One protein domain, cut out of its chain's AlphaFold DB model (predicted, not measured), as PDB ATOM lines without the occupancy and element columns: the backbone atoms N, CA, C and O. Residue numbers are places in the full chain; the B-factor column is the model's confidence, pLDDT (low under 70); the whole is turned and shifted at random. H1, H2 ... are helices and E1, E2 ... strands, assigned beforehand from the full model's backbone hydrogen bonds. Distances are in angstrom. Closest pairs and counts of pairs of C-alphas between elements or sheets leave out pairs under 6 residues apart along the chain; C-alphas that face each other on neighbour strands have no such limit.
ATOM      1  N   VAL A   3     -29.703  34.182 -10.280       95.06
ATOM      2  CA  VAL A   3     -30.129  33.351 -11.416       95.06
ATOM      3  C   VAL A   3     -29.838  34.099 -12.709       95.06
ATOM      4  O   VAL A   3     -30.393  35.172 -12.943       95.06
ATOM      5  N   GLU A   4     -29.012  33.512 -13.562       93.38
ATOM      6  CA  GLU A   4     -28.716  34.021 -14.893       93.38
ATOM      7  C   GLU A   4     -29.515  33.289 -15.964       93.38
ATOM      8  O   GLU A   4     -29.851  32.106 -15.845       93.38
ATOM      9  N   THR A   5     -29.821  34.025 -17.029       92.06
ATOM     10  CA  THR A   5     -30.478  33.499 -18.221       92.06
ATOM     11  C   THR A   5     -29.448  33.413 -19.336       92.06
ATOM     12  O   THR A   5     -28.831  34.413 -19.682       92.06
ATOM     13  N   VAL A   6     -29.272  32.220 -19.897       88.31
ATOM     14  CA  VAL A   6     -28.278  31.942 -20.938       88.31
ATOM     15  C   VAL A   6     -28.999  31.511 -22.206       88.31
ATOM     16  O   VAL A   6     -29.870  30.642 -22.161       88.31
ATOM     17  N   THR A   7     -28.632  32.096 -23.341       87.31
ATOM     18  CA  THR A   7     -29.113  31.655 -24.654       87.31
ATOM     19  C   THR A   7     -28.091  30.699 -25.247       87.31
ATOM     20  O   THR A   7     -26.930  31.061 -25.425       87.31
ATOM     21  N   THR A   8     -28.495  29.464 -25.523       81.56
ATOM     22  CA  THR A   8     -27.622  28.485 -26.177       81.56
ATOM     23  C   THR A   8     -27.524  28.733 -27.683       81.56
ATOM     24  O   THR A   8     -28.391  29.398 -28.252       81.56
ATOM     25  N   PRO A   9     -26.499  28.181 -28.363       82.25
ATOM     26  CA  PRO A   9     -26.328  28.352 -29.809       82.25
ATOM     27  C   PRO A   9     -27.520  27.876 -30.652       82.25
ATOM     28  O   PRO A   9     -27.741  28.384 -31.743       82.25
ATOM     29  N   ASP A  10     -28.321  26.935 -30.141       85.75
ATOM     30  CA  ASP A  10     -29.570  26.467 -30.758       85.75
ATOM     31  C   ASP A  10     -30.784  27.376 -30.455       85.75
ATOM     32  O   ASP A  10     -31.928  26.985 -30.682       85.75
ATOM     33  N   GLY A  11     -30.557  28.579 -29.914       81.62
ATOM     34  CA  GLY A  11     -31.583  29.588 -29.633       81.62
ATOM     35  C   GLY A  11     -32.442  29.304 -28.399       81.62
ATOM     36  O   GLY A  11     -33.429  30.004 -28.160       81.62
ATOM     37  N   LYS A  12     -32.110  28.286 -27.595       81.50
ATOM     38  CA  LYS A  12     -32.883  27.950 -26.393       81.50
ATOM     39  C   LYS A  12     -32.458  28.799 -25.201       81.50
ATOM     40  O   LYS A  12     -31.283  29.047 -24.961       81.50
ATOM     41  N   THR A  13     -33.444  29.203 -24.408       84.50
ATOM     42  CA  THR A  13     -33.218  29.896 -23.138       84.50
ATOM     43  C   THR A  13     -33.028  28.879 -22.020       84.50
ATOM     44  O   THR A  13     -33.903  28.041 -21.796       84.50
ATOM     45  N   ARG A  14     -31.919  28.985 -21.294       86.56
ATOM     46  CA  ARG A  14     -31.580  28.173 -20.122       86.56
ATOM     47  C   ARG A  14     -31.377  29.053 -18.895       86.56
ATOM     48  O   ARG A  14     -31.134  30.250 -19.019       86.56
ATOM     49  N   TYR A  15     -31.460  28.438 -17.721       91.62
ATOM     50  CA  TYR A  15     -31.274  29.108 -16.438       91.62
ATOM     51  C   TYR A  15     -30.106  28.485 -15.683       91.62
ATOM     52  O   TYR A  15     -29.967  27.261 -15.659       91.62
ATOM     53  N   MET A  16     -29.296  29.323 -15.047       93.12
ATOM     54  CA  MET A  16     -28.138  28.914 -14.258       93.12
ATOM     55  C   MET A  16     -28.125  29.668 -12.932       93.12
ATOM     56  O   MET A  16     -28.434  30.855 -12.901       93.12
ATOM     57  N   LEU A  17     -27.782  28.985 -11.841       95.88
ATOM     58  CA  LEU A  17     -27.528  29.631 -10.558       95.88
ATOM     59  C   LEU A  17     -26.031  29.909 -10.430       95.88
ATOM     60  O   LEU A  17     -25.227  28.979 -10.507       95.88
ATOM     61  N   VAL A  18     -25.693  31.175 -10.224       95.94
ATOM     62  CA  VAL A  18     -24.337  31.653  -9.964       95.94
ATOM     63  C   VAL A  18     -24.222  32.006  -8.482       95.94
ATOM     64  O   VAL A  18     -25.072  32.731  -7.944       95.94
ATOM     65  N   GLY A  19     -23.199  31.455  -7.836       94.44
ATOM     66  CA  GLY A  19     -22.854  31.646  -6.433       94.44
ATOM     67  C   GLY A  19     -22.400  33.071  -6.114       94.44
ATOM     68  O   GLY A  19     -22.348  33.948  -6.982       94.44
ATOM     69  N   SER A  20     -22.131  33.326  -4.836       91.44
ATOM     70  CA  SER A  20     -21.567  34.593  -4.346       91.44
ATOM     71  C   SER A  20     -20.131  34.817  -4.847       91.44
ATOM     72  O   SER A  20     -19.761  35.939  -5.185       91.44
ATOM     73  N   ASP A  21     -19.377  33.732  -5.002       93.06
ATOM     74  CA  ASP A  21     -18.035  33.634  -5.586       93.06
ATOM     75  C   ASP A  21     -17.993  33.857  -7.107       93.06
ATOM     76  O   ASP A  21     -16.927  33.825  -7.714       93.06
ATOM     77  N   SER A  22     -19.143  34.134  -7.729       90.94
ATOM     78  CA  SER A  22     -19.320  34.233  -9.181       90.94
ATOM     79  C   SER A  22     -19.083  32.933  -9.954       90.94
ATOM     80  O   SER A  22     -19.090  32.964 -11.186       90.94
ATOM     81  N   GLU A  23     -18.988  31.795  -9.269       94.38
ATOM     82  CA  GLU A  23     -18.903  30.481  -9.896       94.38
ATOM     83  C   GLU A  23     -20.281  29.810  -9.981       94.38
ATOM     84  O   GLU A  23     -21.207  30.116  -9.219       94.38
ATOM     85  N   PRO A  24     -20.494  28.881 -10.925       93.94
ATOM     86  CA  PRO A  24     -21.761  28.177 -11.009       93.94
ATOM     87  C   PRO A  24     -21.983  27.219  -9.833       93.94
ATOM     88  O   PRO A  24     -21.134  26.387  -9.506       93.94
ATOM     89  N   VAL A  25     -23.196  27.218  -9.275       96.19
ATOM     90  CA  VAL A  25     -23.590  26.248  -8.243       96.19
ATOM     91  C   VAL A  25     -23.829  24.887  -8.904       96.19
ATOM     92  O   VAL A  25     -24.932  24.555  -9.354       96.19
ATOM     93  N   LEU A  26     -22.767  24.079  -8.996       94.50
ATOM     94  CA  LEU A  26     -22.740  22.830  -9.766       94.50
ATOM     95  C   LEU A  26     -23.872  21.836  -9.433       94.50
ATOM     96  O   LEU A  26     -24.419  21.247 -10.374       94.50
ATOM     97  N   PRO A  27     -24.265  21.611  -8.158       95.38
ATOM     98  CA  PRO A  27     -25.402  20.745  -7.845       95.38
ATOM     99  C   PRO A  27     -26.707  21.228  -8.494       95.38
ATOM    100  O   PRO A  27     -27.432  20.424  -9.085       95.38
ATOM    101  N   VAL A  28     -26.961  22.539  -8.466       95.94
ATOM    102  CA  VAL A  28     -28.146  23.155  -9.077       95.94
ATOM    103  C   VAL A  28     -28.083  23.039 -10.592       95.94
ATOM    104  O   VAL A  28     -29.046  22.586 -11.206       95.94
ATOM    105  N   MET A  29     -26.937  23.331 -11.212       93.69
ATOM    106  CA  MET A  29     -26.767  23.146 -12.658       93.69
ATOM    107  C   MET A  29     -27.076  21.719 -13.115       93.69
ATOM    108  O   MET A  29     -27.790  21.523 -14.103       93.69
ATOM    109  N   ARG A  30     -26.552  20.707 -12.408       94.62
ATOM    110  CA  ARG A  30     -26.800  19.296 -12.738       94.62
ATOM    111  C   ARG A  30     -28.281  18.948 -12.624       94.62
ATOM    112  O   ARG A  30     -28.816  18.306 -13.526       94.62
ATOM    113  N   PHE A  31     -28.946  19.408 -11.566       95.38
ATOM    114  CA  PHE A  31     -30.377  19.189 -11.368       95.38
ATOM    115  C   PHE A  31     -31.226  19.841 -12.467       95.38
ATOM    116  O   PHE A  31     -32.107  19.196 -13.037       95.38
ATOM    117  N   ILE A  32     -30.936  21.093 -12.820       94.12
ATOM    118  CA  ILE A  32     -31.674  21.823 -13.855       94.12
ATOM    119  C   ILE A  32     -31.475  21.175 -15.225       94.12
ATOM    120  O   ILE A  32     -32.454  20.964 -15.936       94.12
ATOM    121  N   LYS A  33     -30.247  20.760 -15.565       92.38
ATOM    122  CA  LYS A  33     -29.964  20.000 -16.795       92.38
ATOM    123  C   LYS A  33     -30.741  18.682 -16.845       92.38
ATOM    124  O   LYS A  33     -31.274  18.326 -17.891       92.38
ATOM    125  N   PHE A  34     -30.826  17.966 -15.725       94.62
ATOM    126  CA  PHE A  34     -31.627  16.748 -15.628       94.62
ATOM    127  C   PHE A  34     -33.121  17.022 -15.869       94.62
ATOM    128  O   PHE A  34     -33.758  16.302 -16.638       94.62
ATOM    129  N   LYS A  35     -33.680  18.076 -15.263       94.56
ATOM    130  CA  LYS A  35     -35.089  18.455 -15.455       94.56
ATOM    131  C   LYS A  35     -35.388  18.916 -16.881       94.56
ATOM    132  O   LYS A  35     -36.422  18.531 -17.419       94.56
ATOM    133  N   ASP A  36     -34.484  19.676 -17.491       91.50
ATOM    134  CA  ASP A  36     -34.579  20.123 -18.886       91.50
ATOM    135  C   ASP A  36     -34.622  18.918 -19.840       91.50
ATOM    136  O   ASP A  36     -35.554  18.765 -20.626       91.50
ATOM    137  N   ASN A  37     -33.700  17.967 -19.661       91.69
ATOM    138  CA  ASN A  37     -33.676  16.720 -20.430       91.69
ATOM    139  C   ASN A  37     -34.909  15.830 -20.196       91.69
ATOM    140  O   ASN A  37     -35.247  15.019 -21.053       91.69
ATOM    141  N   SER A  38     -35.575  15.976 -19.050       93.38
ATOM    142  CA  SER A  38     -36.813  15.258 -18.718       93.38
ATOM    143  C   SER A  38     -38.070  15.935 -19.289       93.38
ATOM    144  O   SER A  38     -39.181  15.513 -18.982       93.38
ATOM    145  N   GLY A  39     -37.916  17.004 -20.081       91.69
ATOM    146  CA  GLY A  39     -39.020  17.719 -20.723       91.69
ATOM    147  C   GLY A  39     -39.768  18.694 -19.810       91.69
ATOM    148  O   GLY A  39     -40.911  19.044 -20.098       91.69
ATOM    149  N   ALA A  40     -39.163  19.142 -18.703       92.00
ATOM    150  CA  ALA A  40     -39.788  20.139 -17.841       92.00
ATOM    151  C   ALA A  40     -40.025  21.462 -18.592       92.00
ATOM    152  O   ALA A  40     -39.170  21.948 -19.332       92.00
ATOM    153  N   ALA A  41     -41.182  22.086 -18.359       92.06
ATOM    154  CA  ALA A  41     -41.512  23.360 -18.981       92.06
ATOM    155  C   ALA A  41     -40.540  24.473 -18.552       92.06
ATOM    156  O   ALA A  41     -40.067  24.520 -17.414       92.06
ATOM    157  N   ARG A  42     -40.307  25.445 -19.443       89.88
ATOM    158  CA  ARG A  42     -39.384  26.571 -19.210       89.88
ATOM    159  C   ARG A  42     -39.690  27.351 -17.929       89.88
ATOM    160  O   ARG A  42     -38.771  27.719 -17.202       89.88
ATOM    161  N   ASN A  43     -40.968  27.591 -17.643       91.94
ATOM    162  CA  ASN A  43     -41.384  28.290 -16.423       91.94
ATOM    163  C   ASN A  43     -41.068  27.471 -15.166       91.94
ATOM    164  O   ASN A  43     -40.636  28.037 -14.167       91.94
ATOM    165  N   SER A  44     -41.203  26.144 -15.233       94.19
ATOM    166  CA  SER A  44     -40.820  25.245 -14.142       94.19
ATOM    167  C   SER A  44     -39.310  25.257 -13.916       94.19
ATOM    168  O   SER A  44     -38.880  25.359 -12.775       94.19
ATOM    169  N   LEU A  45     -38.494  25.231 -14.979       94.00
ATOM    170  CA  LEU A  45     -37.033  25.353 -14.867       94.00
ATOM    171  C   LEU A  45     -36.622  26.674 -14.208       94.00
ATOM    172  O   LEU A  45     -35.781  26.683 -13.311       94.00
ATOM    173  N   ARG A  46     -37.264  27.781 -14.603       93.62
ATOM    174  CA  ARG A  46     -37.058  29.087 -13.968       93.62
ATOM    175  C   ARG A  46     -37.411  29.046 -12.483       93.62
ATOM    176  O   ARG A  46     -36.611  29.493 -11.669       93.62
ATOM    177  N   ALA A  47     -38.584  28.512 -12.139       95.12
ATOM    178  CA  ALA A  47     -39.043  28.405 -10.756       95.12
ATOM    179  C   ALA A  47     -38.098  27.542  -9.908       95.12
ATOM    180  O   ALA A  47     -37.715  27.956  -8.819       95.12
ATOM    181  N   TYR A  48     -37.634  26.402 -10.434       95.94
ATOM    182  CA  TYR A  48     -36.637  25.570  -9.759       95.94
ATOM    183  C   TYR A  48     -35.353  26.345  -9.463       95.94
ATOM    184  O   TYR A  48     -34.884  26.302  -8.332       95.94
ATOM    185  N   CYS A  49     -34.804  27.092 -10.429       95.31
ATOM    186  CA  CYS A  49     -33.624  27.925 -10.181       95.31
ATOM    187  C   CYS A  49     -33.866  28.985  -9.100       95.31
ATOM    188  O   CYS A  49     -32.988  29.208  -8.275       95.31
ATOM    189  N   GLN A  50     -35.033  29.635  -9.091       95.00
ATOM    190  CA  GLN A  50     -35.360  30.655  -8.087       95.00
ATOM    191  C   GLN A  50     -35.498  30.053  -6.684       95.00
ATOM    192  O   GLN A  50     -34.951  30.595  -5.730       95.00
ATOM    193  N   HIS A  51     -36.168  28.908  -6.547       95.62
ATOM    194  CA  HIS A  51     -36.296  28.240  -5.250       95.62
ATOM    195  C   HIS A  51     -34.953  27.692  -4.760       95.62
ATOM    196  O   HIS A  51     -34.617  27.840  -3.589       95.62
ATOM    197  N   LEU A  52     -34.153  27.110  -5.658       96.81
ATOM    198  CA  LEU A  52     -32.814  26.633  -5.316       96.81
ATOM    199  C   LEU A  52     -31.868  27.786  -4.975       96.81
ATOM    200  O   LEU A  52     -31.041  27.617  -4.093       96.81
ATOM    201  N   LYS A  53     -32.011  28.965  -5.595       96.06
ATOM    202  CA  LYS A  53     -31.282  30.169  -5.174       96.06
ATOM    203  C   LYS A  53     -31.536  30.463  -3.698       96.06
ATOM    204  O   LYS A  53     -30.576  30.571  -2.952       96.06
ATOM    205  N   LEU A  54     -32.804  30.558  -3.294       96.44
ATOM    206  CA  LEU A  54     -33.177  30.854  -1.906       96.44
ATOM    207  C   LEU A  54     -32.613  29.812  -0.938       96.44
ATOM    208  O   LEU A  54     -32.055  30.163   0.092       96.44
ATOM    209  N   PHE A  55     -32.713  28.535  -1.300       96.88
ATOM    210  CA  PHE A  55     -32.184  27.454  -0.480       96.88
ATOM    211  C   PHE A  55     -30.661  27.528  -0.312       96.88
ATOM    212  O   PHE A  55     -30.164  27.441   0.802       96.88
ATOM    213  N   PHE A  56     -29.907  27.731  -1.395       96.38
ATOM    214  CA  PHE A  56     -28.449  27.843  -1.309       96.38
ATOM    215  C   PHE A  56     -27.984  29.151  -0.652       96.38
ATOM    216  O   PHE A  56     -26.932  29.149  -0.026       96.38
ATOM    217  N   GLU A  57     -28.757  30.238  -0.744       95.88
ATOM    218  CA  GLU A  57     -28.501  31.471   0.015       95.88
ATOM    219  C   GLU A  57     -28.675  31.258   1.520       95.88
ATOM    220  O   GLU A  57     -27.828  31.704   2.286       95.88
ATOM    221  N   PHE A  58     -29.716  30.536   1.939       96.06
ATOM    222  CA  PHE A  58     -29.883  30.124   3.335       96.06
ATOM    223  C   PHE A  58     -28.700  29.275   3.815       96.06
ATOM    224  O   PHE A  58     -28.093  29.588   4.835       96.06
ATOM    225  N   LEU A  59     -28.323  28.241   3.055       95.81
ATOM    226  CA  LEU A  59     -27.196  27.381   3.428       95.81
ATOM    227  C   LEU A  59     -25.878  28.157   3.536       95.81
ATOM    228  O   LEU A  59     -25.069  27.858   4.402       95.81
ATOM    229  N   GLU A  60     -25.655  29.137   2.661       94.56
ATOM    230  CA  GLU A  60     -24.476  30.001   2.715       94.56
ATOM    231  C   GLU A  60     -24.470  30.898   3.961       94.56
ATOM    232  O   GLU A  60     -23.420  31.056   4.575       94.56
ATOM    233  N   GLN A  61     -25.623  31.448   4.360       93.62
ATOM    234  CA  GLN A  61     -25.744  32.292   5.556       93.62
ATOM    235  C   GLN A  61     -25.536  31.513   6.857       93.62
ATOM    236  O   GLN A  61     -24.892  32.020   7.770       93.62
ATOM    237  N   GLU A  62     -26.049  30.285   6.922       94.25
ATOM    238  CA  GLU A  62     -25.934  29.409   8.094       94.25
ATOM    239  C   GLU A  62     -24.668  28.526   8.064       94.25
ATOM    240  O   GLU A  62     -24.486  27.662   8.919       94.25
ATOM    241  N   GLU A  63     -23.792  28.709   7.066       95.25
ATOM    242  CA  GLU A  63     -22.560  27.926   6.854       95.25
ATOM    243  C   GLU A  63     -22.792  26.397   6.771       95.25
ATOM    244  O   GLU A  63     -21.971  25.575   7.192       95.25
ATOM    245  N   LEU A  64     -23.919  25.993   6.181       96.56
ATOM    246  CA  LEU A  64     -24.365  24.604   6.079       96.56
ATOM    247  C   LEU A  64     -23.947  23.931   4.761       96.56
ATOM    248  O   LEU A  64     -24.025  24.486   3.664       96.56
ATOM    249  N   ASP A  65     -23.589  22.646   4.847       95.69
ATOM    250  CA  ASP A  65     -23.388  21.783   3.679       95.69
ATOM    251  C   ASP A  65     -24.701  21.078   3.320       95.69
ATOM    252  O   ASP A  65     -25.180  20.242   4.087       95.69
ATOM    253  N   TYR A  66     -25.239  21.333   2.121       95.12
ATOM    254  CA  TYR A  66     -26.498  20.743   1.633       95.12
ATOM    255  C   TYR A  66     -26.561  19.206   1.729       95.12
ATOM    256  O   TYR A  66     -27.643  18.624   1.699       95.12
ATOM    257  N   ARG A  67     -25.410  18.524   1.796       95.75
ATOM    258  CA  ARG A  67     -25.306  17.056   1.903       95.75
ATOM    259  C   ARG A  67     -25.448  16.540   3.333       95.75
ATOM    260  O   ARG A  67     -25.559  15.332   3.518       95.75
ATOM    261  N   LYS A  68     -25.362  17.427   4.321       97.00
ATOM    262  CA  LYS A  68     -25.333  17.110   5.755       97.00
ATOM    263  C   LYS A  68     -26.532  17.672   6.518       97.00
ATOM    264  O   LYS A  68     -26.606  17.459   7.722       97.00
ATOM    265  N   ILE A  69     -27.437  18.360   5.825       96.56
ATOM    266  CA  ILE A  69     -28.638  18.929   6.432       96.56
ATOM    267  C   ILE A  69     -29.550  17.837   6.996       96.56
ATOM    268  O   ILE A  69     -29.654  16.734   6.446       96.56
ATOM    269  N   ASN A  70     -30.245  18.174   8.068       96.31
ATOM    270  CA  ASN A  70     -31.244  17.350   8.728       96.31
ATOM    271  C   ASN A  70     -32.624  18.042   8.704       96.31
ATOM    272  O   ASN A  70     -32.850  19.010   7.977       96.31
ATOM    273  N   ILE A  71     -33.589  17.490   9.444       96.38
ATOM    274  CA  ILE A  71     -34.961  18.009   9.464       96.38
ATOM    275  C   ILE A  71     -35.090  19.356  10.187       96.38
ATOM    276  O   ILE A  71     -35.933  20.163   9.797       96.38
ATOM    277  N   ASP A  72     -34.253  19.611  11.190       97.19
ATOM    278  CA  ASP A  72     -34.242  20.861  11.946       97.19
ATOM    279  C   ASP A  72     -33.715  21.999  11.057       97.19
ATOM    280  O   ASP A  72     -34.385  23.020  10.931       97.19
ATOM    281  N   ASP A  73     -32.638  21.763  10.293       97.25
ATOM    282  CA  ASP A  73     -32.126  22.730   9.302       97.25
ATOM    283  C   ASP A  73     -33.191  23.088   8.249       97.25
ATOM    284  O   ASP A  73     -33.296  24.224   7.780       97.25
ATOM    285  N   MET A  74     -34.020  22.113   7.862       96.06
ATOM    286  CA  MET A  74     -35.138  22.349   6.947       96.06
ATOM    287  C   MET A  74     -36.255  23.169   7.601       96.06
ATOM    288  O   MET A  74     -36.872  23.990   6.922       96.06
ATOM    289  N   ALA A  75     -36.535  22.975   8.893       96.25
ATOM    290  CA  ALA A  75     -37.486  23.808   9.629       96.25
ATOM    291  C   ALA A  75     -36.982  25.255   9.745       96.25
ATOM    292  O   ALA A  75     -37.757  26.194   9.532       96.25
ATOM    293  N   ASP A  76     -35.683  25.433   9.978       96.25
ATOM    294  CA  ASP A  76     -35.031  26.741   9.993       96.25
ATOM    295  C   ASP A  76     -35.071  27.408   8.618       96.25
ATOM    296  O   ASP A  76     -35.444  28.577   8.525       96.25
ATOM    297  N   PHE A  77     -34.852  26.659   7.533       96.44
ATOM    298  CA  PHE A  77     -35.054  27.172   6.175       96.44
ATOM    299  C   PHE A  77     -36.491  27.671   5.951       96.44
ATOM    300  O   PHE A  77     -36.705  28.750   5.394       96.44
ATOM    301  N   MET A  78     -37.502  26.922   6.407       95.50
ATOM    302  CA  MET A  78     -38.906  27.336   6.285       95.50
ATOM    303  C   MET A  78     -39.208  28.611   7.077       95.50
ATOM    304  O   MET A  78     -40.003  29.443   6.630       95.50
ATOM    305  N   ARG A  79     -38.577  28.785   8.242       94.44
ATOM    306  CA  ARG A  79     -38.658  30.019   9.027       94.44
ATOM    307  C   ARG A  79     -37.947  31.171   8.318       94.44
ATOM    308  O   ARG A  79     -38.511  32.257   8.220       94.44
ATOM    309  N   TRP A  80     -36.756  30.924   7.783       95.25
ATOM    310  CA  TRP A  80     -35.951  31.893   7.044       95.25
ATOM    311  C   TRP A  80     -36.672  32.414   5.793       95.25
ATOM    312  O   TRP A  80     -36.666  33.614   5.531       95.25
ATOM    313  N   LEU A  81     -37.405  31.553   5.076       94.69
ATOM    314  CA  LEU A  81     -38.210  31.937   3.908       94.69
ATOM    315  C   LEU A  81     -39.281  32.998   4.196       94.69
ATOM    316  O   LEU A  81     -39.738  33.655   3.261       94.69
ATOM    317  N   GLN A  82     -39.693  33.177   5.455       91.62
ATOM    318  CA  GLN A  82     -40.634  34.235   5.828       91.62
ATOM    319  C   GLN A  82     -39.993  35.625   5.726       91.62
ATOM    320  O   GLN A  82     -40.697  36.577   5.412       91.62
ATOM    321  N   ASN A  83     -38.676  35.726   5.944       86.50
ATOM    322  CA  ASN A  83     -37.888  36.958   5.860       86.50
ATOM    323  C   ASN A  83     -36.473  36.663   5.310       86.50
ATOM    324  O   ASN A  83     -35.493  36.757   6.053       86.50
TER     325      ASN A  83
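AT A GLANCE: This is residues 3 to 83 of the 87 residues of the protein "Core-binding (CB) domain-containing protein" of Desulfotomaculum profundi (UniProt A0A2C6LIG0). A strand hairpin, E1 and E2, packs on a helical hairpin, H1 and H2, with H3 crosswise beyond. The printed part has 81 residues, two named strands, antiparallel, then three named helices: mixed class. It is only just compact, close to loose: radius of gyration of the C-alphas 13.8 A, spans 43 by 26 by 24 A.

IN THESE COORDINATES: Find C-alpha 3 at (-30.129, 33.351, -11.416), where E1, residues 3 to 7, begins; E2 is residues 13 to 18, H1 26 to 37. H2, residues 42 to 61, runs 28.8 A; H3, residues 71 to 80, ends at (-35.951, 31.893, 7.044).

HOW THE PARTS SIT: N 4 and O 16 of the strands are 2.8 A apart, within hydrogen-bond range, as is every helix O i to N i+4 pair. H1 and H2 touch, opposite ways at a shallow tilt of 15 degrees, closest at C-alphas 32 and 45, 6.5 A. H2 and H3 only just touch, with 3 pairs of C-alphas within 8 A, about perpendicular at 78 degrees.

THE WHOLE: The printed part has no cut; no printed residue is under pLDDT 70.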